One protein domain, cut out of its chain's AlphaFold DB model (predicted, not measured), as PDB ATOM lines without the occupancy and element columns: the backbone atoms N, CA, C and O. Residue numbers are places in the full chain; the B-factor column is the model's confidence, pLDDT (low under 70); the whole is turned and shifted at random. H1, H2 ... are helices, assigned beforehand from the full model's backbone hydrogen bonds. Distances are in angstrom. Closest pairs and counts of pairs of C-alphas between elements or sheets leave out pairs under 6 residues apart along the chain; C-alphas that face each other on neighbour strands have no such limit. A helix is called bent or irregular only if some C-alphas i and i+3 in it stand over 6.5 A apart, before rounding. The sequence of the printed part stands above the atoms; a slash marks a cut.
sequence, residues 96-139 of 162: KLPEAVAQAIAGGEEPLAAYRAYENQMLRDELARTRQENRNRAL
ATOM      1  N   LYS A  96     116.423 127.539 190.616       91.88
ATOM      2  CA  LYS A  96     117.023 126.667 189.599       91.88
ATOM      3  C   LYS A  96     116.308 126.845 188.272       91.88
ATOM      4  O   LYS A  96     115.088 126.725 188.208       91.88
ATOM      5  N   LEU A  97     117.086 127.088 187.224       92.25
ATOM      6  CA  LEU A  97     116.593 127.139 185.854       92.25
ATOM      7  C   LEU A  97     116.213 125.726 185.381       92.25
ATOM      8  O   LEU A  97     117.043 124.819 185.475       92.25
ATOM      9  N   PRO A  98     114.981 125.515 184.882       95.12
ATOM     10  CA  PRO A  98     114.600 124.261 184.247       95.12
ATOM     11  C   PRO A  98     115.446 123.989 182.999       95.12
ATOM     12  O   PRO A  98     115.758 124.906 182.241       95.12
ATOM     13  N   GLU A  99     115.741 122.715 182.740       95.19
ATOM     14  CA  GLU A  99     116.571 122.288 181.604       95.19
ATOM     15  C   GLU A  99     116.014 122.767 180.252       95.19
ATOM     16  O   GLU A  99     116.755 123.268 179.412       95.19
ATOM     17  N   ALA A 100     114.690 122.707 180.065       94.69
ATOM     18  CA  ALA A 100     114.036 123.196 178.850       94.69
ATOM     19  C   ALA A 100     114.288 124.696 178.603       94.69
ATOM     20  O   ALA A 100     114.465 125.119 177.464       94.69
ATOM     21  N   VAL A 101     114.346 125.496 179.673       95.56
ATOM     22  CA  VAL A 101     114.624 126.936 179.589       95.56
ATOM     23  C   VAL A 101     116.098 127.170 179.260       95.56
ATOM     24  O   VAL A 101     116.405 128.007 178.418       95.56
ATOM     25  N   ALA A 102     117.013 126.403 179.859       93.94
ATOM     26  CA  ALA A 102     118.439 126.482 179.539       93.94
ATOM     27  C   ALA A 102     118.717 126.148 178.062       93.94
ATOM     28  O   ALA A 102     119.497 126.839 177.409       93.94
ATOM     29  N   GLN A 103     118.036 125.138 177.515       95.75
ATOM     30  CA  GLN A 103     118.134 124.778 176.098       95.75
ATOM     31  C   GLN A 103     117.574 125.865 175.179       95.75
ATOM     32  O   GLN A 103     118.193 126.176 174.164       95.75
ATOM     33  N   ALA A 104     116.444 126.479 175.539       94.81
ATOM     34  CA  ALA A 104     115.882 127.599 174.790       94.81
ATOM     35  C   ALA A 104     116.844 128.800 174.751       94.81
ATOM     36  O   ALA A 104     117.090 129.362 173.685       94.81
ATOM     37  N   ILE A 105     117.477 129.125 175.884       94.25
ATOM     38  CA  ILE A 105     118.505 130.177 175.962       94.25
ATOM     39  C   ILE A 105     119.729 129.816 175.113       94.25
ATOM     40  O   ILE A 105     120.233 130.654 174.369       94.25
ATOM     41  N   ALA A 106     120.185 128.560 175.154       91.75
ATOM     42  CA  ALA A 106     121.266 128.083 174.288       91.75
ATOM     43  C   ALA A 106     120.901 128.154 172.791       91.75
ATOM     44  O   ALA A 106     121.782 128.316 171.947       91.75
ATOM     45  N   GLY A 107     119.606 128.071 172.466       93.12
ATOM     46  CA  GLY A 107     119.048 128.310 171.134       93.12
ATOM     47  C   GLY A 107     118.931 129.789 170.742       93.12
ATOM     48  O   GLY A 107     118.559 130.077 169.606       93.12
ATOM     49  N   GLY A 108     119.265 130.718 171.643       90.69
ATOM     50  CA  GLY A 108     119.208 132.162 171.420       90.69
ATOM     51  C   GLY A 108     117.901 132.827 171.857       90.69
ATOM     52  O   GLY A 108     117.676 133.984 171.507       90.69
ATOM     53  N   GLU A 109     117.029 132.134 172.595       92.50
ATOM     54  CA  GLU A 109     115.867 132.784 173.203       92.50
ATOM     55  C   GLU A 109     116.262 133.641 174.412       92.50
ATOM     56  O   GLU A 109     117.123 133.287 175.215       92.50
ATOM     57  N   GLU A 110     115.563 134.761 174.579       93.75
ATOM     58  CA  GLU A 110     115.718 135.633 175.741       93.75
ATOM     59  C   GLU A 110     115.335 134.901 177.046       93.75
ATOM     60  O   GLU A 110     114.227 134.354 177.119       93.75
ATOM     61  N   PRO A 111     116.160 134.937 178.116       94.12
ATOM     62  CA  PRO A 111     115.930 134.156 179.339       94.12
ATOM     63  C   PRO A 111     114.545 134.331 179.971       94.12
ATOM     64  O   PRO A 111     113.891 133.358 180.357       94.12
ATOM     65  N   LEU A 112     114.058 135.573 180.050       94.56
ATOM     66  CA  LEU A 112     112.727 135.871 180.582       94.56
ATOM     67  C   LEU A 112     111.603 135.320 179.688       94.56
ATOM     68  O   LEU A 112     110.576 134.857 180.192       94.56
ATOM     69  N   ALA A 113     111.771 135.390 178.367       95.50
ATOM     70  CA  ALA A 113     110.785 134.888 177.417       95.50
ATOM     71  C   ALA A 113     110.724 133.356 177.449       95.50
ATOM     72  O   ALA A 113     109.630 132.798 177.555       95.50
ATOM     73  N   ALA A 114     111.886 132.700 177.464       96.75
ATOM     74  CA  ALA A 114     112.017 131.252 177.552       96.75
ATOM     75  C   ALA A 114     111.323 130.693 178.806       96.75
ATOM     76  O   ALA A 114     110.531 129.750 178.723       96.75
ATOM     77  N   TYR A 115     111.533 131.317 179.974       96.25
ATOM     78  CA  TYR A 115     110.871 130.879 181.208       96.25
ATOM     79  C   TYR A 115     109.344 131.040 181.149       96.25
ATOM     80  O   TYR A 115     108.603 130.129 181.518       96.25
ATOM     81  N   ARG A 116     108.850 132.167 180.624       96.06
ATOM     82  CA  ARG A 116     107.405 132.384 180.438       96.06
ATOM     83  C   ARG A 116     106.792 131.375 179.478       96.06
ATOM     84  O   ARG A 116     105.661 130.940 179.691       96.06
ATOM     85  N   ALA A 117     107.494 131.021 178.406       96.56
ATOM     86  CA  ALA A 117     107.027 130.016 177.462       96.56
ATOM     87  C   ALA A 117     106.907 128.643 178.139       96.56
ATOM     88  O   ALA A 117     105.866 127.995 178.017       96.56
ATOM     89  N   TYR A 118     107.920 128.256 178.919       96.69
ATOM     90  CA  TYR A 118     107.911 127.033 179.720       96.69
ATOM     91  C   TYR A 118     106.748 126.997 180.725       96.69
ATOM     92  O   TYR A 118     105.976 126.039 180.747       96.69
ATOM     93  N   GLU A 119     106.559 128.063 181.506       95.44
ATOM     94  CA  GLU A 119     105.452 128.177 182.465       95.44
ATOM     95  C   GLU A 119     104.086 128.056 181.767       95.44
ATOM     96  O   GLU A 119     103.212 127.309 182.209       95.44
ATOM     97  N   ASN A 120     103.914 128.718 180.619       97.06
ATOM     98  CA  ASN A 120     102.689 128.615 179.827       97.06
ATOM     99  C   ASN A 120     102.432 127.196 179.303       97.06
ATOM    100  O   ASN A 120     101.276 126.777 179.254       97.06
ATOM    101  N   GLN A 121     103.469 126.464 178.891       96.50
ATOM    102  CA  GLN A 121     103.327 125.067 178.471       96.50
ATOM    103  C   GLN A 121     102.876 124.191 179.641       96.50
ATOM    104  O   GLN A 121     101.857 123.514 179.528       96.50
ATOM    105  N   MET A 122     103.542 124.303 180.791       95.00
ATOM    106  CA  MET A 122     103.179 123.556 181.999       95.00
ATOM    107  C   MET A 122     101.726 123.806 182.421       95.00
ATOM    108  O   MET A 122     100.986 122.867 182.712       95.00
ATOM    109  N   LEU A 123     101.281 125.066 182.403       97.06
ATOM    110  CA  LEU A 123      99.893 125.419 182.716       97.06
ATOM    111  C   LEU A 123      98.900 124.849 181.695       97.06
ATOM    112  O   LEU A 123      97.801 124.429 182.060       97.06
ATOM    113  N   ARG A 124      99.260 124.823 180.408       96.06
ATOM    114  CA  ARG A 124      98.417 124.233 179.358       96.06
ATOM    115  C   ARG A 124      98.273 122.728 179.536       96.06
ATOM    116  O   ARG A 124      97.157 122.225 179.405       96.06
ATOM    117  N   ASP A 125      99.356 122.043 179.873       97.25
ATOM    118  CA  ASP A 125      99.355 120.602 180.115       97.25
ATOM    119  C   ASP A 125      98.532 120.251 181.359       97.25
ATOM    120  O   ASP A 125      97.707 119.335 181.325       97.25
ATOM    121  N   GLU A 126      98.664 121.040 182.428       94.44
ATOM    122  CA  GLU A 126      97.853 120.912 183.641       94.44
ATOM    123  C   GLU A 126      96.354 121.061 183.343       94.44
ATOM    124  O   GLU A 126      95.528 120.243 183.763       94.44
ATOM    125  N   LEU A 127      95.991 122.083 182.563       96.88
ATOM    126  CA  LEU A 127      94.611 122.314 182.140       96.88
ATOM    127  C   LEU A 127      94.091 121.180 181.258       96.88
ATOM    128  O   LEU A 127      92.938 120.772 181.406       96.88
ATOM    129  N   ALA A 128      94.908 120.672 180.335       96.88
ATOM    130  CA  ALA A 128      94.542 119.556 179.475       96.88
ATOM    131  C   ALA A 128      94.286 118.287 180.298       96.88
ATOM    132  O   ALA A 128      93.247 117.644 180.117       96.88
ATOM    133  N   ARG A 129      95.172 117.982 181.255       97.25
ATOM    134  CA  ARG A 129      95.033 116.847 182.173       97.25
ATOM    135  C   ARG A 129      93.767 116.965 183.014       97.25
ATOM    136  O   ARG A 129      92.914 116.082 182.956       97.25
ATOM    137  N   THR A 130      93.579 118.096 183.687       95.62
ATOM    138  CA  THR A 130      92.397 118.354 184.524       95.62
ATOM    139  C   THR A 130      91.099 118.244 183.719       95.62
ATOM    140  O   THR A 130      90.116 117.640 184.158       95.62
ATOM    141  N   ARG A 131      91.070 118.796 182.500       95.12
ATOM    142  CA  ARG A 131      89.903 118.683 181.610       95.12
ATOM    143  C   ARG A 131      89.631 117.237 181.212       95.12
ATOM    144  O   ARG A 131      88.466 116.847 181.135       95.12
ATOM    145  N   GLN A 132      90.668 116.446 180.956       93.50
ATOM    146  CA  GLN A 132      90.508 115.034 180.631       93.50
ATOM    147  C   GLN A 132      89.974 114.233 181.820       93.50
ATOM    148  O   GLN A 132      89.031 113.466 181.651       93.50
ATOM    149  N   GLU A 133      90.521 114.446 183.015       95.06
ATOM    150  CA  GLU A 133      90.063 113.796 184.245       95.06
ATOM    151  C   GLU A 133      88.591 114.098 184.527       95.06
ATOM    152  O   GLU A 133      87.809 113.186 184.789       95.06
ATOM    153  N   ASN A 134      88.184 115.362 184.393       93.94
ATOM    154  CA  ASN A 134      86.792 115.763 184.574       93.94
ATOM    155  C   ASN A 134      85.863 115.104 183.547       93.94
ATOM    156  O   ASN A 134      84.777 114.652 183.913       93.94
ATOM    157  N   ARG A 135      86.291 114.991 182.282       91.69
ATOM    158  CA  ARG A 135      85.534 114.256 181.255       91.69
ATOM    159  C   ARG A 135      85.415 112.773 181.594       91.69
ATOM    160  O   ARG A 135      84.312 112.237 181.561       91.69
ATOM    161  N   ASN A 136      86.515 112.127 181.972       91.50
ATOM    162  CA  ASN A 136      86.515 110.715 182.351       91.50
ATOM    163  C   ASN A 136      85.630 110.465 183.579       91.50
ATOM    164  O   ASN A 136      84.868 109.505 183.593       91.50
ATOM    165  N   ARG A 137      85.673 111.347 184.585       91.12
ATOM    166  CA  ARG A 137      84.818 111.269 185.779       91.12
ATOM    167  C   ARG A 137      83.338 111.433 185.425       91.12
ATOM    168  O   ARG A 137      82.520 110.670 185.928       91.12
ATOM    169  N   ALA A 138      82.996 112.379 184.549       87.69
ATOM    170  CA  ALA A 138      81.621 112.560 184.083       87.69
ATOM    171  C   ALA A 138      81.094 111.313 183.347       87.69
ATOM    172  O   ALA A 138      79.982 110.868 183.619       87.69
ATOM    173  N   LEU A 139      81.909 110.705 182.479       88.12
ATOM    174  CA  LEU A 139      81.562 109.459 181.785       88.12
ATOM    175  C   LEU A 139      81.469 108.263 182.749       88.12
ATOM    176  O   LEU A 139      80.531 107.475 182.664       88.12
TER     177      LEU A 139
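This is residues 96 to 139 of the 162 residues of an uncharacterized protein of uncultured Clostridium sp (UniProt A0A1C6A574). One long helix, H2, makes the length of this domain, and the much smaller helix H1 packs on its beginning, at residues 111 to 118, the two forming a lopsided helical hairpin whose arms differ greatly in length. The far part of H2, residues 120 to 139, sticks out free. The printed part has 44 residues, with two named helices, H1 and then H2, and no named strand; the class is all helix. The whole is extended, with a radius of gyration of the C-alphas of 14.5 A, and its C-alphas span 45 by 16 by 15 A, a rod.

The longest helix is H2, residues 111 to 139. It touches H1, residues 99 to 106, with its residues 111 to 118 alone. The closest C-alphas of the two helices are those of Val 101 and Ala 114, 5.4 A apart. H1 and H2 run opposite ways at a steep tilt of 35.4 degrees, only just past shallow, and they form a helical hairpin. Their centres are 19.7 A apart. In both H1 and H2 every O i to N i+4 pair is within hydrogen-bond range.

H2 has 29 residues and measures 42.4 A from its first to its last C-alpha, from Pro 111 at (115.930, 134.156, 179.339) to Leu 139 at (81.562, 109.459, 181.785). H1 has 8 residues, Glu 99 to Ala 106, and measures 10.4 A; its C-alpha 99 is at (116.571, 122.288, 181.604). Neither helix is bent.

The two C-alphas farthest apart are those of Gly 108 and Leu 139, at 45.2 A. The link from H1 to H2 has 4 residues and is tight. The printed part runs from 96 to 139 and has no cut. The mean pLDDT of the printed part is 94.4, and no printed residue is under 70.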